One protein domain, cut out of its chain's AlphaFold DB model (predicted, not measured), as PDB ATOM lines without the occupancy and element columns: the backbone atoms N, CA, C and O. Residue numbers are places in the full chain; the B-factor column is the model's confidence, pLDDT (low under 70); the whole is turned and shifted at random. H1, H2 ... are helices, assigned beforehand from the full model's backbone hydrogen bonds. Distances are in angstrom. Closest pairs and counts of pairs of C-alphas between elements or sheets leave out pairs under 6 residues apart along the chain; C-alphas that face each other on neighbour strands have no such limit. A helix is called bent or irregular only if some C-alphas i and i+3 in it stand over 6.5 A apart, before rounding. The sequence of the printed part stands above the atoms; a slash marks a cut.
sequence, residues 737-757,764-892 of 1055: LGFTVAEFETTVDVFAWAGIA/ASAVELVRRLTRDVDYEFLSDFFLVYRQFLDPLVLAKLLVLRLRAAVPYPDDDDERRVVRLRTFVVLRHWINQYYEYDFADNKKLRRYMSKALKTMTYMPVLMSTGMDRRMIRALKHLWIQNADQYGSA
ATOM      1  N   LEU A 737      33.521  95.240  39.339       40.28
ATOM      2  CA  LEU A 737      33.026  94.651  38.079       40.28
ATOM      3  C   LEU A 737      31.863  93.640  38.242       40.28
ATOM      4  O   LEU A 737      31.490  92.947  37.290       40.28
ATOM      5  N   GLY A 738      31.254  93.551  39.430       34.84
ATOM      6  CA  GLY A 738      29.988  92.843  39.665       34.84
ATOM      7  C   GLY A 738      30.081  91.313  39.647       34.84
ATOM      8  O   GLY A 738      29.052  90.633  39.665       34.84
ATOM      9  N   PHE A 739      31.295  90.768  39.615       41.81
ATOM     10  CA  PHE A 739      31.605  89.356  39.803       41.81
ATOM     11  C   PHE A 739      32.664  89.241  40.901       41.81
ATOM     12  O   PHE A 739      33.850  89.402  40.633       41.81
ATOM     13  N   THR A 740      32.231  88.957  42.129       38.50
ATOM     14  CA  THR A 740      33.112  88.448  43.185       38.50
ATOM     15  C   THR A 740      33.645  87.092  42.739       38.50
ATOM     16  O   THR A 740      32.864  86.153  42.575       38.50
ATOM     17  N   VAL A 741      34.949  87.003  42.485       43.88
ATOM     18  CA  VAL A 741      35.548  85.841  41.807       43.88
ATOM     19  C   VAL A 741      35.472  84.569  42.674       43.88
ATOM     20  O   VAL A 741      35.290  83.478  42.133       43.88
ATOM     21  N   ALA A 742      35.403  84.733  44.000       43.06
ATOM     22  CA  ALA A 742      35.215  83.701  45.028       43.06
ATOM     23  C   ALA A 742      34.108  82.647  44.774       43.06
ATOM     24  O   ALA A 742      34.241  81.517  45.242       43.06
ATOM     25  N   GLU A 743      33.036  82.964  44.028       44.59
ATOM     26  CA  GLU A 743      32.025  81.951  43.647       44.59
ATOM     27  C   GLU A 743      32.582  80.861  42.712       44.59
ATOM     28  O   GLU A 743      31.940  79.822  42.572       44.59
ATOM     29  N   PHE A 744      33.720  81.096  42.042       39.56
ATOM     30  CA  PHE A 744      34.326  80.176  41.066       39.56
ATOM     31  C   PHE A 744      35.837  79.930  41.253       39.56
ATOM     32  O   PHE A 744      36.316  78.856  40.891       39.56
ATOM     33  N   GLU A 745      36.568  80.853  41.889       40.91
ATOM     34  CA  GLU A 745      37.962  80.659  42.347       40.91
ATOM     35  C   GLU A 745      38.140  79.408  43.219       40.91
ATOM     36  O   GLU A 745      39.176  78.757  43.174       40.91
ATOM     37  N   THR A 746      37.108  79.039  43.980       41.84
ATOM     38  CA  THR A 746      37.113  77.895  44.905       41.84
ATOM     39  C   THR A 746      37.032  76.522  44.225       41.84
ATOM     40  O   THR A 746      37.027  75.510  44.921       41.84
ATOM     41  N   THR A 747      36.941  76.441  42.891       39.69
ATOM     42  CA  THR A 747      36.915  75.143  42.174       39.69
ATOM     43  C   THR A 747      37.563  75.139  40.790       39.69
ATOM     44  O   THR A 747      37.979  74.078  40.335       39.69
ATOM     45  N   VAL A 748      37.669  76.284  40.106       46.09
ATOM     46  CA  VAL A 748      38.467  76.416  38.877       46.09
ATOM     47  C   VAL A 748      39.310  77.677  38.996       46.09
ATOM     48  O   VAL A 748      38.891  78.765  38.597       46.09
ATOM     49  N   ASP A 749      40.495  77.512  39.577       46.75
ATOM     50  CA  ASP A 749      41.451  78.594  39.778       46.75
ATOM     51  C   ASP A 749      41.821  79.253  38.434       46.75
ATOM     52  O   ASP A 749      42.220  78.599  37.464       46.75
ATOM     53  N   VAL A 750      41.688  80.579  38.384       46.94
ATOM     54  CA  VAL A 750      42.036  81.410  37.227       46.94
ATOM     55  C   VAL A 750      43.521  81.269  36.881       46.94
ATOM     56  O   VAL A 750      43.886  81.270  35.702       46.94
ATOM     57  N   PHE A 751      44.372  81.089  37.893       43.38
ATOM     58  CA  PHE A 751      45.810  80.916  37.739       43.38
ATOM     59  C   PHE A 751      46.184  79.506  37.266       43.38
ATOM     60  O   PHE A 751      47.151  79.372  36.515       43.38
ATOM     61  N   ALA A 752      45.384  78.472  37.558       52.56
ATOM     62  CA  ALA A 752      45.604  77.134  37.003       52.56
ATOM     63  C   ALA A 752      45.523  77.127  35.464       52.56
ATOM     64  O   ALA A 752      46.315  76.451  34.808       52.56
ATOM     65  N   TRP A 753      44.660  77.947  34.849       54.75
ATOM     66  CA  TRP A 753      44.615  78.046  33.380       54.75
ATOM     67  C   TRP A 753      45.900  78.640  32.776       54.75
ATOM     68  O   TRP A 753      46.279  78.300  31.651       54.75
ATOM     69  N   ALA A 754      46.592  79.506  33.519       50.72
ATOM     70  CA  ALA A 754      47.905  80.014  33.133       50.72
ATOM     71  C   ALA A 754      49.036  79.016  33.452       50.72
ATOM     72  O   ALA A 754      50.000  78.945  32.694       50.72
ATOM     73  N   GLY A 755      48.915  78.256  34.548       49.19
ATOM     74  CA  GLY A 755      49.999  77.471  35.148       49.19
ATOM     75  C   GLY A 755      50.063  75.971  34.831       49.19
ATOM     76  O   GLY A 755      51.099  75.372  35.105       49.19
ATOM     77  N   ILE A 756      49.022  75.342  34.268       55.41
ATOM     78  CA  ILE A 756      49.092  73.918  33.880       55.41
ATOM     79  C   ILE A 756      50.148  73.734  32.776       55.41
ATOM     80  O   ILE A 756      50.009  74.252  31.663       55.41
ATOM     81  N   ALA A 757      51.214  73.003  33.112       50.41
ATOM     82  CA  ALA A 757      52.313  72.675  32.213       50.41
ATOM     83  C   ALA A 757      51.974  71.423  31.373       50.41
ATOM     84  O   ALA A 757      51.497  70.438  31.938       50.41
ATOM     85  N   ALA A 764      41.609  64.210  29.892       82.38
ATOM     86  CA  ALA A 764      41.165  65.427  29.213       82.38
ATOM     87  C   ALA A 764      40.156  66.240  30.049       82.38
ATOM     88  O   ALA A 764      38.939  66.114  29.904       82.38
ATOM     89  N   SER A 765      40.678  67.081  30.944       92.62
ATOM     90  CA  SER A 765      39.878  67.919  31.832       92.62
ATOM     91  C   SER A 765      39.013  68.896  31.033       92.62
ATOM     92  O   SER A 765      39.375  69.319  29.935       92.62
ATOM     93  N   ALA A 766      37.884  69.331  31.598       93.81
ATOM     94  CA  ALA A 766      37.039  70.338  30.952       93.81
ATOM     95  C   ALA A 766      37.798  71.655  30.668       93.81
ATOM     96  O   ALA A 766      37.499  72.339  29.689       93.81
ATOM     97  N   VAL A 767      38.802  71.991  31.490       94.31
ATOM     98  CA  VAL A 767      39.689  73.142  31.273       94.31
ATOM     99  C   VAL A 767      40.583  72.914  30.056       94.31
ATOM    100  O   VAL A 767      40.678  73.808  29.216       94.31
ATOM    101  N   GLU A 768      41.187  71.730  29.913       93.75
ATOM    102  CA  GLU A 768      42.084  71.434  28.790       93.75
ATOM    103  C   GLU A 768      41.329  71.207  27.476       93.75
ATOM    104  O   GLU A 768      41.758  71.683  26.430       93.75
ATOM    105  N   LEU A 769      40.131  70.619  27.514       95.25
ATOM    106  CA  LEU A 769      39.248  70.577  26.347       95.25
ATOM    107  C   LEU A 769      38.920  71.991  25.849       95.25
ATOM    108  O   LEU A 769      39.055  72.260  24.657       95.25
ATOM    109  N   VAL A 770      38.585  72.932  26.743       96.62
ATOM    110  CA  VAL A 770      38.356  74.338  26.359       96.62
ATOM    111  C   VAL A 770      39.667  75.061  26.005       96.62
ATOM    112  O   VAL A 770      39.657  75.946  25.141       96.62
ATOM    113  N   ARG A 771      40.818  74.685  26.589       95.38
ATOM    114  CA  ARG A 771      42.141  75.183  26.170       95.38
ATOM    115  C   ARG A 771      42.413  74.768  24.729       95.38
ATOM    116  O   ARG A 771      42.664  75.664  23.935       95.38
ATOM    117  N   ARG A 772      42.283  73.487  24.373       95.38
ATOM    118  CA  ARG A 772      42.430  72.934  23.013       95.38
ATOM    119  C   ARG A 772      41.470  73.593  22.019       95.38
ATOM    120  O   ARG A 772      41.930  74.140  21.023       95.38
ATOM    121  N   LEU A 773      40.181  73.660  22.356       96.06
ATOM    122  CA  LEU A 773      39.105  74.283  21.565       96.06
ATOM    123  C   LEU A 773      39.348  75.768  21.234       96.06
ATOM    124  O   LEU A 773      38.851  76.283  20.238       96.06
ATOM    125  N   THR A 774      40.089  76.477  22.091       96.75
ATOM    126  CA  THR A 774      40.443  77.897  21.901       96.75
ATOM    127  C   THR A 774      41.906  78.117  21.522       96.75
ATOM    128  O   THR A 774      42.262  79.227  21.123       96.75
ATOM    129  N   ARG A 775      42.743  77.076  21.627       94.94
ATOM    130  CA  ARG A 775      44.103  77.019  21.098       94.94
ATOM    131  C   ARG A 775      43.987  77.000  19.592       94.94
ATOM    132  O   ARG A 775      44.332  78.006  18.999       94.94
ATOM    133  N   ASP A 776      43.401  75.961  19.004       93.31
ATOM    134  CA  ASP A 776      43.275  75.803  17.556       93.31
ATOM    135  C   ASP A 776      41.810  75.536  17.187       93.31
ATOM    136  O   ASP A 776      41.228  74.524  17.572       93.31
ATOM    137  N   VAL A 777      41.193  76.489  16.474       91.06
ATOM    138  CA  VAL A 777      39.773  76.423  16.081       91.06
ATOM    139  C   VAL A 777      39.642  75.601  14.807       91.06
ATOM    140  O   VAL A 777      39.491  76.121  13.702       91.06
ATOM    141  N   ASP A 778      39.737  74.293  14.995       96.12
ATOM    142  CA  ASP A 778      39.190  73.308  14.075       96.12
ATOM    143  C   ASP A 778      37.656  73.294  14.207       96.12
ATOM    144  O   ASP A 778      37.118  73.229  15.310       96.12
ATOM    145  N   TYR A 779      36.953  73.388  13.077       95.25
ATOM    146  CA  TYR A 779      35.490  73.425  13.021       95.25
ATOM    147  C   TYR A 779      34.841  72.044  13.168       95.25
ATOM    148  O   TYR A 779      33.679  71.972  13.577       95.25
ATOM    149  N   GLU A 780      35.571  70.970  12.869       96.19
ATOM    150  CA  GLU A 780      35.103  69.594  13.047       96.19
ATOM    151  C   GLU A 780      35.136  69.267  14.544       96.19
ATOM    152  O   GLU A 780      34.075  69.109  15.153       96.19
ATOM    153  N   PHE A 781      36.304  69.398  15.191       96.69
ATOM    154  CA  PHE A 781      36.423  69.313  16.652       96.69
ATOM    155  C   PHE A 781      35.490  70.278  17.407       96.69
ATOM    156  O   PHE A 781      34.954  69.912  18.451       96.69
ATOM    157  N   LEU A 782      35.252  71.495  16.898       96.56
ATOM    158  CA  LEU A 782      34.300  72.445  17.489       96.56
ATOM    159  C   LEU A 782      32.865  71.907  17.501       96.56
ATOM    160  O   LEU A 782      32.161  72.043  18.505       96.56
ATOM    161  N   SER A 783      32.438  71.316  16.387       96.50
ATOM    162  CA  SER A 783      31.090  70.776  16.220       96.50
ATOM    163  C   SER A 783      30.910  69.518  17.067       96.50
ATOM    164  O   SER A 783      29.960  69.441  17.846       96.50
ATOM    165  N   ASP A 784      31.867  68.592  17.010       96.81
ATOM    166  CA  ASP A 784      31.859  67.350  17.787       96.81
ATOM    167  C   ASP A 784      31.918  67.617  19.292       96.81
ATOM    168  O   ASP A 784      31.144  67.038  20.060       96.81
ATOM    169  N   PHE A 785      32.754  68.564  19.731       97.38
ATOM    170  CA  PHE A 785      32.765  69.017  21.119       97.38
ATOM    171  C   PHE A 785      31.381  69.523  21.537       97.38
ATOM    172  O   PHE A 785      30.858  69.077  22.560       97.38
ATOM    173  N   PHE A 786      30.742  70.391  20.739       97.31
ATOM    174  CA  PHE A 786      29.402  70.898  21.046       97.31
ATOM    175  C   PHE A 786      28.271  69.869  20.905       97.31
ATOM    176  O   PHE A 786      27.184  70.114  21.431       97.31
ATOM    177  N   LEU A 787      28.500  68.712  20.286       96.06
ATOM    178  CA  LEU A 787      27.581  67.572  20.315       96.06
ATOM    179  C   LEU A 787      27.778  66.725  21.583       96.06
ATOM    180  O   LEU A 787      26.804  66.443  22.286       96.06
ATOM    181  N   VAL A 788      29.023  66.363  21.911       97.31
ATOM    182  CA  VAL A 788      29.346  65.359  22.941       97.31
ATOM    183  C   VAL A 788      29.423  65.934  24.361       97.31
ATOM    184  O   VAL A 788      29.069  65.226  25.304       97.31
ATOM    185  N   TYR A 789      29.805  67.205  24.565       97.44
ATOM    186  CA  TYR A 789      30.112  67.721  25.917       97.44
ATOM    187  C   TYR A 789      28.979  67.571  26.941       97.44
ATOM    188  O   TYR A 789      29.248  67.406  28.128       97.44
ATOM    189  N   ARG A 790      27.712  67.572  26.499       96.44
ATOM    190  CA  ARG A 790      26.531  67.405  27.368       96.44
ATOM    191  C   ARG A 790      26.523  66.076  28.132       96.44
ATOM    192  O   ARG A 790      25.787  65.948  29.105       96.44
ATOM    193  N   GLN A 791      27.326  65.100  27.704       96.62
ATOM    194  CA  GLN A 791      27.513  63.820  28.389       96.62
ATOM    195  C   GLN A 791      28.413  63.934  29.635       96.62
ATOM    196  O   GLN A 791      28.277  63.119  30.544       96.62
ATOM    197  N   PHE A 792      29.310  64.929  29.695       96.56
ATOM    198  CA  PHE A 792      30.338  65.052  30.740       96.56
ATOM    199  C   PHE A 792      30.454  66.445  31.395       96.56
ATOM    200  O   PHE A 792      31.193  66.595  32.367       96.56
ATOM    201  N   LEU A 793      29.750  67.471  30.901       97.25
ATOM    202  CA  LEU A 793      29.886  68.857  31.363       97.25
ATOM    203  C   LEU A 793      28.563  69.643  31.264       97.25
ATOM    204  O   LEU A 793      27.938  69.710  30.208       97.25
ATOM    205  N   ASP A 794      28.160  70.297  32.358       97.69
ATOM    206  CA  ASP A 794      26.999  71.204  32.388       97.69
ATOM    207  C   ASP A 794      27.245  72.438  31.485       97.69
ATOM    208  O   ASP A 794      28.263  73.122  31.657       97.69
ATOM    209  N   PRO A 795      26.314  72.794  30.576       98.12
ATOM    210  CA  PRO A 795      26.336  74.050  29.825       98.12
ATOM    211  C   PRO A 795      26.623  75.306  30.670       98.12
ATOM    212  O   PRO A 795      27.309  76.213  30.200       98.12
ATOM    213  N   LEU A 796      26.181  75.379  31.930       97.62
ATOM    214  CA  LEU A 796      26.496  76.502  32.822       97.62
ATOM    215  C   LEU A 796      27.979  76.543  33.230       97.62
ATOM    216  O   LEU A 796      28.527  77.633  33.385       97.62
ATOM    217  N   VAL A 797      28.642  75.395  33.377       97.50
ATOM    218  CA  VAL A 797      30.089  75.322  33.642       97.50
ATOM    219  C   VAL A 797      30.867  75.651  32.369       97.50
ATOM    220  O   VAL A 797      31.785  76.467  32.423       97.50
ATOM    221  N   LEU A 798      30.447  75.137  31.209       98.00
ATOM    222  CA  LEU A 798      31.067  75.470  29.922       98.00
ATOM    223  C   LEU A 798      31.016  76.979  29.617       98.00
ATOM    224  O   LEU A 798      32.022  77.563  29.213       98.00
ATOM    225  N   ALA A 799      29.890  77.649  29.885       98.19
ATOM    226  CA  ALA A 799      29.796  79.105  29.739       98.19
ATOM    227  C   ALA A 799      30.747  79.863  30.671       98.19
ATOM    228  O   ALA A 799      31.296  80.896  30.285       98.19
ATOM    229  N   LYS A 800      30.947  79.369  31.895       97.31
ATOM    230  CA  LYS A 800      31.894  79.960  32.844       97.31
ATOM    231  C   LYS A 800      33.332  79.779  32.368       97.31
ATOM    232  O   LYS A 800      34.055  80.769  32.339       97.31
ATOM    233  N   LEU A 801      33.698  78.590  31.887       97.38
ATOM    234  CA  LEU A 801      35.000  78.324  31.271       97.38
ATOM    235  C   LEU A 801      35.247  79.226  30.050       97.38
ATOM    236  O   LEU A 801      36.261  79.912  30.002       97.38
ATOM    237  N   LEU A 802      34.318  79.319  29.096       97.94
ATOM    238  CA  LEU A 802      34.506  80.145  27.893       97.94
ATOM    239  C   LEU A 802      34.577  81.654  28.195       97.94
ATOM    240  O   LEU A 802      35.398  82.363  27.614       97.94
ATOM    241  N   VAL A 803      33.774  82.157  29.139       97.00
ATOM    242  CA  VAL A 803      33.874  83.556  29.602       97.00
ATOM    243  C   VAL A 803      35.180  83.798  30.364       97.00
ATOM    244  O   VAL A 803      35.787  84.857  30.202       97.00
ATOM    245  N   LEU A 804      35.643  82.833  31.163       96.25
ATOM    246  CA  LEU A 804      36.909  82.926  31.887       96.25
ATOM    247  C   LEU A 804      38.111  82.894  30.931       96.25
ATOM    248  O   LEU A 804      39.003  83.721  31.075       96.25
ATOM    249  N   ARG A 805      38.096  82.044  29.896       96.50
ATOM    250  CA  ARG A 805      39.115  82.013  28.835       96.50
ATOM    251  C   ARG A 805      39.212  83.344  28.096       96.50
ATOM    252  O   ARG A 805      40.311  83.857  27.900       96.50
ATOM    253  N   LEU A 806      38.066  83.935  27.745       95.88
ATOM    254  CA  LEU A 806      38.017  85.249  27.103       95.88
ATOM    255  C   LEU A 806      38.544  86.359  28.028       95.88
ATOM    256  O   LEU A 806      39.205  87.272  27.542       95.88
ATOM    257  N   ARG A 807      38.301  86.263  29.346       94.75
ATOM    258  CA  ARG A 807      38.839  87.179  30.370       94.75
ATOM    259  C   ARG A 807      40.344  87.005  30.603       94.75
ATOM    260  O   ARG A 807      41.042  88.005  30.643       94.75
ATOM    261  N   ALA A 808      40.856  85.779  30.693       93.62
ATOM    262  CA  ALA A 808      42.288  85.493  30.853       93.62
ATOM    263  C   ALA A 808      43.122  85.903  29.620       93.62
ATOM    264  O   ALA A 808      44.324  86.144  29.722       93.62
ATOM    265  N   ALA A 809      42.474  86.012  28.458       94.81
ATOM    266  CA  ALA A 809      43.054  86.539  27.229       94.81
ATOM    267  C   ALA A 809      42.865  88.066  27.048       94.81
ATOM    268  O   ALA A 809      43.304  88.609  26.034       94.81
ATOM    269  N   VAL A 810      42.234  88.781  27.993       92.75
ATOM    270  CA  VAL A 810      42.262  90.260  28.045       92.75
ATOM    271  C   VAL A 810      43.698  90.706  28.346       92.75
ATOM    272  O   VAL A 810      44.338  90.099  29.204       92.75
ATOM    273  N   PRO A 811      44.225  91.732  27.659       82.06
ATOM    274  CA  PRO A 811      45.602  92.155  27.863       82.06
ATOM    275  C   PRO A 811      45.784  92.857  29.205       82.06
ATOM    276  O   PRO A 811      45.008  93.752  29.551       82.06
ATOM    277  N   TYR A 812      46.819  92.464  29.945       81.81
ATOM    278  CA  TYR A 812      47.284  93.203  31.112       81.81
ATOM    279  C   TYR A 812      48.742  92.831  31.459       81.81
ATOM    280  O   TYR A 812      48.983  91.679  31.824       81.81
ATOM    281  N   PRO A 813      49.703  93.775  31.416       81.31
ATOM    282  CA  PRO A 813      49.617  95.080  30.753       81.31
ATOM    283  C   PRO A 813      49.672  94.964  29.217       81.31
ATOM    284  O   PRO A 813      49.051  95.771  28.528       81.31
ATOM    285  N   ASP A 814      50.354  93.943  28.690       87.44
ATOM    286  CA  ASP A 814      50.666  93.798  27.265       87.44
ATOM    287  C   ASP A 814      49.599  93.004  26.483       87.44
ATOM    288  O   ASP A 814      48.958  92.086  27.006       87.44
ATOM    289  N   ASP A 815      49.389  93.368  25.209       88.81
ATOM    290  CA  ASP A 815      48.432  92.717  24.295       88.81
ATOM    291  C   ASP A 815      49.138  91.867  23.241       88.81
ATOM    292  O   ASP A 815      49.108  92.181  22.047       88.81
ATOM    293  N   ASP A 816      49.764  90.790  23.726       93.25
ATOM    294  CA  ASP A 816      50.412  89.753  22.921       93.25
ATOM    295  C   ASP A 816      49.514  89.307  21.755       93.25
ATOM    296  O   ASP A 816      48.319  89.034  21.935       93.25
ATOM    297  N   ASP A 817      50.099  89.139  20.565       93.00
ATOM    298  CA  ASP A 817      49.369  88.634  19.396       93.00
ATOM    299  C   ASP A 817      48.708  87.273  19.684       93.00
ATOM    300  O   ASP A 817      47.575  87.040  19.260       93.00
ATOM    301  N   GLU A 818      49.349  86.412  20.483       92.88
ATOM    302  CA  GLU A 818      48.775  85.141  20.940       92.88
ATOM    303  C   GLU A 818      47.517  85.332  21.797       92.88
ATOM    304  O   GLU A 818      46.498  84.683  21.548       92.88
ATOM    305  N   ARG A 819      47.531  86.259  22.769       93.62
ATOM    306  CA  ARG A 819      46.347  86.567  23.592       93.62
ATOM    307  C   ARG A 819      45.211  87.073  22.720       93.62
ATOM    308  O   ARG A 819      44.074  86.628  22.877       93.62
ATOM    309  N   ARG A 820      45.501  87.960  21.765       94.25
ATOM    310  CA  ARG A 820      44.487  88.498  20.851       94.25
ATOM    311  C   ARG A 820      43.942  87.427  19.893       94.25
ATOM    312  O   ARG A 820      42.738  87.420  19.626       94.25
ATOM    313  N   VAL A 821      44.768  86.469  19.464       94.94
ATOM    314  CA  VAL A 821      44.327  85.259  18.747       94.94
ATOM    315  C   VAL A 821      43.429  84.387  19.632       94.94
ATOM    316  O   VAL A 821      42.355  84.002  19.176       94.94
ATOM    317  N   VAL A 822      43.773  84.143  20.902       95.88
ATOM    318  CA  VAL A 822      42.918  83.388  21.841       95.88
ATOM    319  C   VAL A 822      41.593  84.113  22.112       95.88
ATOM    320  O   VAL A 822      40.552  83.453  22.151       95.88
ATOM    321  N   ARG A 823      41.562  85.454  22.215       95.81
ATOM    322  CA  ARG A 823      40.298  86.223  22.302       95.81
ATOM    323  C   ARG A 823      39.423  86.010  21.073       95.81
ATOM    324  O   ARG A 823      38.243  85.691  21.215       95.81
ATOM    325  N   LEU A 824      39.999  86.147  19.876       96.62
ATOM    326  CA  LEU A 824      39.299  85.927  18.610       96.62
ATOM    327  C   LEU A 824      38.770  84.489  18.502       96.62
ATOM    328  O   LEU A 824      37.594  84.292  18.204       96.62
ATOM    329  N   ARG A 825      39.612  83.490  18.788       97.19
ATOM    330  CA  ARG A 825      39.255  82.065  18.769       97.19
ATOM    331  C   ARG A 825      38.132  81.768  19.776       97.19
ATOM    332  O   ARG A 825      37.111  81.201  19.397       97.19
ATOM    333  N   THR A 826      38.213  82.287  21.003       97.81
ATOM    334  CA  THR A 826      37.146  82.147  22.019       97.81
ATOM    335  C   THR A 826      35.839  82.851  21.622       97.81
ATOM    336  O   THR A 826      34.757  82.315  21.860       97.81
ATOM    337  N   PHE A 827      35.899  84.016  20.965       97.75
ATOM    338  CA  PHE A 827      34.712  84.666  20.393       97.75
ATOM    339  C   PHE A 827      34.032  83.787  19.328       97.75
ATOM    340  O   PHE A 827      32.803  83.737  19.292       97.75
ATOM    341  N   VAL A 828      34.795  83.092  18.478       97.19
ATOM    342  CA  VAL A 828      34.249  82.210  17.426       97.19
ATOM    343  C   VAL A 828      33.534  81.015  18.044       97.19
ATOM    344  O   VAL A 828      32.405  80.729  17.656       97.19
ATOM    345  N   VAL A 829      34.144  80.390  19.055       98.19
ATOM    346  CA  VAL A 829      33.533  79.307  19.838       98.19
ATOM    347  C   VAL A 829      32.204  79.768  20.453       98.19
ATOM    348  O   VAL A 829      31.177  79.118  20.265       98.19
ATOM    349  N   LEU A 830      32.180  80.938  21.103       98.31
ATOM    350  CA  LEU A 830      30.956  81.524  21.666       98.31
ATOM    351  C   LEU A 830      29.906  81.882  20.597       98.31
ATOM    352  O   LEU A 830      28.716  81.662  20.824       98.31
ATOM    353  N   ARG A 831      30.314  82.412  19.436       97.50
ATOM    354  CA  ARG A 831      29.422  82.715  18.301       97.50
ATOM    355  C   ARG A 831      28.774  81.443  17.769       97.50
ATOM    356  O   ARG A 831      27.558  81.420  17.623       97.50
ATOM    357  N   HIS A 832      29.569  80.411  17.489       97.50
ATOM    358  CA  HIS A 832      29.084  79.132  16.979       97.50
ATOM    359  C   HIS A 832      28.102  78.497  17.974       97.50
ATOM    360  O   HIS A 832      26.997  78.126  17.587       97.50
ATOM    361  N   TRP A 833      28.441  78.479  19.266       98.12
ATOM    362  CA  TRP A 833      27.576  77.925  20.309       98.12
ATOM    363  C   TRP A 833      26.218  78.635  20.413       98.12
ATOM    364  O   TRP A 833      25.174  77.988  20.355       98.12
ATOM    365  N   ILE A 834      26.225  79.973  20.496       98.19
ATOM    366  CA  ILE A 834      25.002  80.790  20.585       98.19
ATOM    367  C   ILE A 834      24.168  80.716  19.296       98.19
ATOM    368  O   ILE A 834      22.953  80.853  19.371       98.19
ATOM    369  N   ASN A 835      24.786  80.529  18.126       97.12
ATOM    370  CA  ASN A 835      24.086  80.505  16.836       97.12
ATOM    371  C   ASN A 835      23.484  79.126  16.515       97.12
ATOM    372  O   ASN A 835      22.354  79.057  16.047       97.12
ATOM    373  N   GLN A 836      24.225  78.040  16.767       97.19
ATOM    374  CA  GLN A 836      23.850  76.689  16.323       97.19
ATOM    375  C   GLN A 836      23.196  75.831  17.422       97.19
ATOM    376  O   GLN A 836      22.430  74.928  17.102       97.19
ATOM    377  N   TYR A 837      23.451  76.112  18.709       97.69
ATOM    378  CA  TYR A 837      22.972  75.288  19.833       97.69
ATOM    379  C   TYR A 837      22.094  76.049  20.843       97.69
ATOM    380  O   TYR A 837      21.872  75.576  21.961       97.69
ATOM    381  N   TYR A 838      21.545  77.213  20.462       97.88
ATOM    382  CA  TYR A 838      20.685  78.000  21.357       97.88
ATOM    383  C   TYR A 838      19.495  77.198  21.896       97.88
ATOM    384  O   TYR A 838      19.174  77.270  23.083       97.88
ATOM    385  N   GLU A 839      18.849  76.421  21.029       97.06
ATOM    386  CA  GLU A 839      17.673  75.633  21.388       97.06
ATOM    387  C   GLU A 839      17.991  74.577  22.454       97.06
ATOM    388  O   GLU A 839      17.304  74.505  23.470       97.06
ATOM    389  N   TYR A 840      19.073  73.819  22.259       97.12
ATOM    390  CA  TYR A 840      19.450  72.700  23.124       97.12
ATOM    391  C   TYR A 840      19.968  73.143  24.496       97.12
ATOM    392  O   TYR A 840      19.604  72.552  25.510       97.12
ATOM    393  N   ASP A 841      20.801  74.186  24.545       97.75
ATOM    394  CA  ASP A 841      21.481  74.585  25.783       97.75
ATOM    395  C   ASP A 841      20.798  75.758  26.483       97.75
ATOM    396  O   ASP A 841      20.669  75.784  27.712       97.75
ATOM    397  N   PHE A 842      20.355  76.752  25.713       97.88
ATOM    398  CA  PHE A 842      19.951  78.046  26.245       97.88
ATOM    399  C   PHE A 842      18.434  78.199  26.384       97.88
ATOM    400  O   PHE A 842      18.016  78.906  27.300       97.88
ATOM    401  N   ALA A 843      17.592  77.557  25.564       96.31
ATOM    402  CA  ALA A 843      16.134  77.755  25.614       96.31
ATOM    403  C   ALA A 843      15.495  77.259  26.928       96.31
ATOM    404  O   ALA A 843      14.655  77.957  27.512       96.31
ATOM    405  N   ASP A 844      15.948  76.127  27.469       96.38
ATOM    406  CA  ASP A 844      15.467  75.599  28.753       96.38
ATOM    407  C   ASP A 844      16.232  76.153  29.965       96.38
ATOM    408  O   ASP A 844      15.620  76.530  30.971       96.38
ATOM    409  N   ASN A 845      17.556  76.308  29.881       97.06
ATOM    410  CA  ASN A 845      18.372  76.673  31.041       97.06
ATOM    411  C   ASN A 845      18.294  78.179  31.394       97.06
ATOM    412  O   ASN A 845      19.143  78.994  31.018       97.06
ATOM    413  N   LYS A 846      17.284  78.558  32.193       96.75
ATOM    414  CA  LYS A 846      17.112  79.927  32.729       96.75
ATOM    415  C   LYS A 846      18.356  80.446  33.477       96.75
ATOM    416  O   LYS A 846      18.639  81.643  33.402       96.75
ATOM    417  N   LYS A 847      19.106  79.581  34.183       97.31
ATOM    418  CA  LYS A 847      20.330  79.972  34.915       97.31
ATOM    419  C   LYS A 847      21.446  80.362  33.941       97.31
ATOM    420  O   LYS A 847      22.028  81.435  34.093       97.31
ATOM    421  N   LEU A 848      21.671  79.558  32.901       97.62
ATOM    422  CA  LEU A 848      22.606  79.855  31.813       97.62
ATOM    423  C   LEU A 848      22.240  81.160  31.088       97.62
ATOM    424  O   LEU A 848      23.114  82.005  30.900       97.62
ATOM    425  N   ARG A 849      20.956  81.398  30.770       97.94
ATOM    426  CA  ARG A 849      20.524  82.670  30.151       97.94
ATOM    427  C   ARG A 849      20.795  83.890  31.030       97.94
ATOM    428  O   ARG A 849      21.291  84.899  30.523       97.94
ATOM    429  N   ARG A 850      20.513  83.807  32.337       97.62
ATOM    430  CA  ARG A 850      20.827  84.877  33.306       97.62
ATOM    431  C   ARG A 850      22.345  85.107  33.399       97.62
ATOM    432  O   ARG A 850      22.781  86.253  33.297       97.62
ATOM    433  N   TYR A 851      23.145  84.041  33.506       97.81
ATOM    434  CA  TYR A 851      24.612  84.126  33.547       97.81
ATOM    435  C   TYR A 851      25.193  84.765  32.279       97.81
ATOM    436  O   TYR A 851      25.917  85.756  32.374       97.81
ATOM    437  N   MET A 852      24.837  84.259  31.095       98.06
ATOM    438  CA  MET A 852      25.395  84.732  29.825       98.06
ATOM    439  C   MET A 852      24.990  86.182  29.530       98.06
ATOM    440  O   MET A 852      25.825  86.992  29.128       98.06
ATOM    441  N   SER A 853      23.749  86.562  29.857       98.06
ATOM    442  CA  SER A 853      23.300  87.961  29.794       98.06
ATOM    443  C   SER A 853      24.112  88.878  30.719       98.06
ATOM    444  O   SER A 853      24.474  89.985  30.317       98.06
ATOM    445  N   LYS A 854      24.431  88.439  31.949       97.81
ATOM    446  CA  LYS A 854      25.279  89.196  32.887       97.81
ATOM    447  C   LYS A 854      26.723  89.290  32.379       97.81
ATOM    448  O   LYS A 854      27.293  90.380  32.386       97.81
ATOM    449  N   ALA A 855      27.292  88.191  31.885       97.25
ATOM    450  CA  ALA A 855      28.639  88.150  31.322       97.25
ATOM    451  C   ALA A 855      28.784  89.128  30.144       97.25
ATOM    452  O   ALA A 855      29.621  90.031  30.207       97.25
ATOM    453  N   LEU A 856      27.913  89.030  29.132       97.31
ATOM    454  CA  LEU A 856      27.896  89.922  27.965       97.31
ATOM    455  C   LEU A 856      27.731  91.399  28.360       97.31
ATOM    456  O   LEU A 856      28.442  92.247  27.823       97.31
ATOM    457  N   LYS A 857      26.860  91.712  29.335       97.00
ATOM    458  CA  LYS A 857      26.744  93.069  29.899       97.00
ATOM    459  C   LYS A 857      28.070  93.531  30.521       97.00
ATOM    460  O   LYS A 857      28.573  94.578  30.127       97.00
ATOM    461  N   THR A 858      28.688  92.758  31.420       96.56
ATOM    462  CA  THR A 858      29.967  93.171  32.045       96.56
ATOM    463  C   THR A 858      31.103  93.353  31.044       96.56
ATOM    464  O   THR A 858      31.853  94.316  31.160       96.56
ATOM    465  N   MET A 859      31.190  92.520  30.003       96.00
ATOM    466  CA  MET A 859      32.212  92.678  28.963       96.00
ATOM    467  C   MET A 859      32.024  93.961  28.136       96.00
ATOM    468  O   MET A 859      33.016  94.507  27.668       96.00
ATOM    469  N   THR A 860      30.805  94.511  28.019       95.94
ATOM    470  CA  THR A 860      30.603  95.862  27.447       95.94
ATOM    471  C   THR A 860      31.017  97.019  28.363       95.94
ATOM    472  O   THR A 860      31.110  98.143  27.879       95.94
ATOM    473  N   TYR A 861      31.290  96.769  29.649       95.50
ATOM    474  CA  TYR A 861      31.755  97.784  30.609       95.50
ATOM    475  C   TYR A 861      33.253  97.684  30.941       95.50
ATOM    476  O   TYR A 861      33.800  98.612  31.526       95.50
ATOM    477  N   MET A 862      33.942  96.601  30.561       94.69
ATOM    478  CA  MET A 862      35.388  96.461  30.777       94.69
ATOM    479  C   MET A 862      36.163  97.403  29.832       94.69
ATOM    480  O   MET A 862      36.164  97.162  28.620       94.69
ATOM    481  N   PRO A 863      36.857  98.447  30.332       93.69
ATOM    482  CA  PRO A 863      37.462  99.472  29.474       93.69
ATOM    483  C   PRO A 863      38.564  98.906  28.573       93.69
ATOM    484  O   PRO A 863      38.677  99.312  27.421       93.69
ATOM    485  N   VAL A 864      39.305  97.900  29.050       92.94
ATOM    486  CA  VAL A 864      40.358  97.205  28.291       92.94
ATOM    487  C   VAL A 864      39.800  96.466  27.064       92.94
ATOM    488  O   VAL A 864      40.404  96.488  25.999       92.94
ATOM    489  N   LEU A 865      38.607  95.869  27.165       92.62
ATOM    490  CA  LEU A 865      37.928  95.243  26.020       92.62
ATOM    491  C   LEU A 865      37.256  96.270  25.095       92.62
ATOM    492  O   LEU A 865      36.991  95.972  23.931       92.62
ATOM    493  N   MET A 866      36.955  97.471  25.595       93.94
ATOM    494  CA  MET A 866      36.355  98.548  24.800       93.94
ATOM    495  C   MET A 866      37.387  99.445  24.102       93.94
ATOM    496  O   MET A 866      37.019 100.113  23.130       93.94
ATOM    497  N   SER A 867      38.651  99.449  24.549       92.12
ATOM    498  CA  SER A 867      39.743 100.219  23.938       92.12
ATOM    499  C   SER A 867      40.101  99.687  22.548       92.12
ATOM    500  O   SER A 867      40.225 100.468  21.603       92.12
ATOM    501  N   THR A 868      40.181  98.361  22.375       92.88
ATOM    502  CA  THR A 868      40.427  97.774  21.055       92.88
ATOM    503  C   THR A 868      39.150  97.815  20.210       92.88
ATOM    504  O   THR A 868      38.092  97.269  20.544       92.88
ATOM    505  N   GLY A 869      39.244  98.455  19.041       94.62
ATOM    506  CA  GLY A 869      38.134  98.532  18.089       94.62
ATOM    507  C   GLY A 869      37.714  97.169  17.518       94.62
ATOM    508  O   GLY A 869      36.674  97.082  16.862       94.62
ATOM    509  N   MET A 870      38.501  96.107  17.726       94.62
ATOM    510  CA  MET A 870      38.156  94.736  17.342       94.62
ATOM    511  C   MET A 870      37.316  94.052  18.423       94.62
ATOM    512  O   MET A 870      36.206  93.613  18.123       94.62
ATOM    513  N   ASP A 871      37.776  94.047  19.674       95.31
ATOM    514  CA  ASP A 871      37.066  93.441  20.807       95.31
ATOM    515  C   ASP A 871      35.695  94.119  21.017       95.31
ATOM    516  O   ASP A 871      34.658  93.452  21.083       95.31
ATOM    517  N   ARG A 872      35.635  95.456  20.911       96.19
ATOM    518  CA  ARG A 872      34.381  96.238  20.884       96.19
ATOM    519  C   ARG A 872      33.445  95.898  19.710       96.19
ATOM    520  O   ARG A 872      32.247  96.182  19.789       96.19
ATOM    521  N   ARG A 873      33.929  95.345  18.590       96.81
ATOM    522  CA  ARG A 873      33.070  94.823  17.501       96.81
ATOM    523  C   ARG A 873      32.596  93.404  17.810       96.81
ATOM    524  O   ARG A 873      31.398  93.151  17.707       96.81
ATOM    525  N   MET A 874      33.491  92.531  18.267       96.50
ATOM    526  CA  MET A 874      33.182  91.152  18.663       96.50
ATOM    527  C   MET A 874      32.108  91.093  19.762       96.50
ATOM    528  O   MET A 874      31.080  90.442  19.594       96.50
ATOM    529  N   ILE A 875      32.257  91.859  20.843       97.00
ATOM    530  CA  ILE A 875      31.294  91.863  21.959       97.00
ATOM    531  C   ILE A 875      29.920  92.408  21.523       97.00
ATOM    532  O   ILE A 875      28.887  91.903  21.965       97.00
ATOM    533  N   ARG A 876      29.876  93.380  20.597       97.44
ATOM    534  CA  ARG A 876      28.611  93.841  19.990       97.44
ATOM    535  C   ARG A 876      27.957  92.765  19.119       97.44
ATOM    536  O   ARG A 876      26.741  92.621  19.190       97.44
ATOM    537  N   ALA A 877      28.736  92.000  18.353       97.00
ATOM    538  CA  ALA A 877      28.220  90.891  17.552       97.00
ATOM    539  C   ALA A 877      27.646  89.763  18.430       97.00
ATOM    540  O   ALA A 877      26.521  89.334  18.184       97.00
ATOM    541  N   LEU A 878      28.342  89.354  19.505       97.81
ATOM    542  CA  LEU A 878      27.787  88.399  20.482       97.81
ATOM    543  C   LEU A 878      26.498  88.928  21.117       97.81
ATOM    544  O   LEU A 878      25.523  88.191  21.206       97.81
ATOM    545  N   LYS A 879      26.457  90.206  21.523       97.94
ATOM    546  CA  LYS A 879      25.249  90.814  22.102       97.94
ATOM    547  C   LYS A 879      24.075  90.835  21.112       97.94
ATOM    548  O   LYS A 879      22.947  90.608  21.535       97.94
ATOM    549  N   HIS A 880      24.325  91.080  19.825       97.50
ATOM    550  CA  HIS A 880      23.286  91.045  18.792       97.50
ATOM    551  C   HIS A 880      22.753  89.625  18.569       97.50
ATOM    552  O   HIS A 880      21.548  89.415  18.643       97.50
ATOM    553  N   LEU A 881      23.642  88.643  18.370       97.81
ATOM    554  CA  LEU A 881      23.269  87.231  18.217       97.81
ATOM    555  C   LEU A 881      22.537  86.690  19.453       97.81
ATOM    556  O   LEU A 881      21.597  85.911  19.318       97.81
ATOM    557  N   TRP A 882      22.939  87.127  20.648       97.94
ATOM    558  CA  TRP A 882      22.281  86.779  21.904       97.94
ATOM    559  C   TRP A 882      20.836  87.278  21.963       97.94
ATOM    560  O   TRP A 882      19.943  86.501  22.280       97.94
ATOM    561  N   ILE A 883      20.600  88.553  21.630       97.31
ATOM    562  CA  ILE A 883      19.251  89.141  21.592       97.31
ATOM    563  C   ILE A 883      18.412  88.453  20.509       97.31
ATOM    564  O   ILE A 883      17.351  87.928  20.811       97.31
ATOM    565  N   GLN A 884      18.940  88.338  19.289       97.44
ATOM    566  CA  GLN A 884      18.254  87.716  18.154       97.44
ATOM    567  C   GLN A 884      17.757  86.291  18.457       97.44
ATOM    568  O   GLN A 884      16.612  85.960  18.151       97.44
ATOM    569  N   ASN A 885      18.587  85.454  19.090       97.00
ATOM    570  CA  ASN A 885      18.171  84.111  19.496       97.00
ATOM    571  C   ASN A 885      17.247  84.129  20.729       97.00
ATOM    572  O   ASN A 885      16.297  83.348  20.794       97.00
ATOM    573  N   ALA A 886      17.467  85.027  21.694       96.12
ATOM    574  CA  ALA A 886      16.569  85.181  22.838       96.12
ATOM    575  C   ALA A 886      15.147  85.586  22.418       96.12
ATOM    576  O   ALA A 886      14.191  85.058  22.983       96.12
ATOM    577  N   ASP A 887      15.005  86.433  21.399       96.00
ATOM    578  CA  ASP A 887      13.717  86.842  20.840       96.00
ATOM    579  C   ASP A 887      13.070  85.688  20.054       96.00
ATOM    580  O   ASP A 887      11.905  85.353  20.291       96.00
ATOM    581  N   GLN A 888      13.839  85.018  19.179       95.75
ATOM    582  CA  GLN A 888      13.383  83.885  18.357       95.75
ATOM    583  C   GLN A 888      12.843  82.722  19.207       95.75
ATOM    584  O   GLN A 888      11.728  82.253  18.980       95.75
ATOM    585  N   TYR A 889      13.606  82.269  20.204       95.31
ATOM    586  CA  TYR A 889      13.238  81.125  21.049       95.31
ATOM    587  C   TYR A 889      12.438  81.518  22.304       95.31
ATOM    588  O   TYR A 889      11.815  80.662  22.935       95.31
ATOM    589  N   GLY A 890      12.438  82.800  22.682       91.31
ATOM    590  CA  GLY A 890      11.635  83.331  23.785       91.31
ATOM    591  C   GLY A 890      10.168  83.511  23.403       91.31
ATOM    592  O   GLY A 890       9.289  83.054  24.133       91.31
ATOM    593  N   SER A 891       9.904  84.108  22.236       88.44
ATOM    594  CA  SER A 891       8.542  84.421  21.774       88.44
ATOM    595  C   SER A 891       7.674  83.167  21.628       88.44
ATOM    596  O   SER A 891       6.526  83.153  22.065       88.44
ATOM    597  N   ALA A 892       8.245  82.079  21.103       76.56
ATOM    598  CA  ALA A 892       7.561  80.797  20.915       76.56
ATOM    599  C   ALA A 892       7.214  80.053  22.224       76.56
ATOM    600  O   ALA A 892       6.477  79.070  22.193       76.56
TER     601      ALA A 892
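What this domain is: This is residues 737 to 757 and 764 to 892 of the 1055 residues of the protein "N-terminal Ras-GEF domain-containing protein" of Allomyces macrogynus (strain ATCC 38327) (UniProt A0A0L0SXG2). Four helices, H5, H6, H8 and H10, make an up-and-down bundle in which each runs against the one before it in the chain. Two more, H3 and H4, run in opposite ways as a second layer crossing the H5 and H6 side of the bundle; short H7 and H9 sit near opposite ends of it, and H1 and H2 form a low-confidence stretch on the outside, with H1 touching no helix. You have 150 printed residues with ten named helices, H1 to H10 in chain order, and no named strand; the class is all helix. The whole is compact, with a radius of gyration of the C-alphas of 14.9 A and spans of 45 by 34 by 32 A.

How they stand to each other: Start with the longest helix, H10, residues 871 to 891. With H5, residues 795 to 808, H6, residues 817 to 836, and H8, residues 846 to 861, it makes the bundle. H10 touches H6, residues 827 to 835 of H6 alone, at a shallow tilt of 11 degrees, the same way; their closest C-alphas, of Arg 831 and Leu 878, are 6.3 A apart. It touches H8 at a shallow tilt of 29 degrees, opposite ways, through residues 872 to 879 of H10 and 856 to 860 of H8 alone; the closest C-alphas, of Leu 856 and Lys 879, are 6.5 A apart. Go on to H5, which touches H8 at 13 degrees, a shallow tilt, the same way, with the C-alphas of Leu 796 and Leu 848 closest at 5.2 A. H5 and H6 form a helical hairpin at a shallow tilt of 24 degrees, opposite ways; the closest C-alphas, of Leu 806 and Arg 823, are 5.4 A apart. H5 and H10 are apart, and so are H6 and H8. Outward from there, H3, residues 766 to 775, touches H6, with the C-alphas of Thr 774 and Arg 825 closest at 5.3 A; at 70.1 degrees the two are only just about perpendicular. H3 also touches H5 at a steep tilt of 51 degrees, with Val 767 and Leu 801 closest, their C-alphas 7.0 A apart. H4, residues 779 to 791, is close to H3 but not clearly touching, at a shallow tilt of 13 degrees, opposite ways; the C-alphas of Leu 773 and Leu 782 are closest at 6.6 A. H7, residues 838 to 842, is close to H8 but not clearly touching, with the C-alphas of Phe 842 and Arg 849 closest at 6.1 A. H9, residues 863 to 867, touches H10 only at the corner, and only just, with 3 pairs of C-alphas within 8 A; the closest, of Met 866 and Arg 872, are 5.0 A apart. H2, residues 750 to 755, is close to H5 but not clearly touching, with the C-alphas of Val 750 and Leu 804 closest at 7.6 A. H1, residues 742 to 745, and H2 meet only through their link. Each O i to N i+4 pair is within hydrogen-bond range in H3, H5, H6, H7 and H9, against 1 of 2 in H2, 7 of 9 in H4, 11 of 12 in H8 and 16 of 17 in H10; H1 is too short for such a pair.

Where its parts are: Find C-alpha 871 at (37.066, 93.441, 20.807); from there H10 runs 29.9 A to C-alpha 891 at (8.542, 84.421, 21.774). H6 begins at C-alpha 817, at (49.369, 88.634, 19.396), and is 28.3 A long; H8 is 23.2 A, H4 19.8 A, H5 19.7 A and H3 13.8 A. H4 is irregular: C-alphas 787 and 790 are 7.1 A apart. The short ones are H2 at 9.1 A, H9 at 6.0 A, and H1 and H7 at 4.9 A each.

The domain as a whole: Look for the two C-alphas farthest apart, those of Ala 757 and Ala 892, at 46.9 A. Residues 758 to 763 are not printed, and C-alphas 757 and 764 are 13.6 A apart across that cut, which lies in the link from H2 to H3. Of the links that are printed whole, H5 to H6 is short and the others are tight. The mean pLDDT of the printed part is 88.4; residues 737 to 757 are under 70.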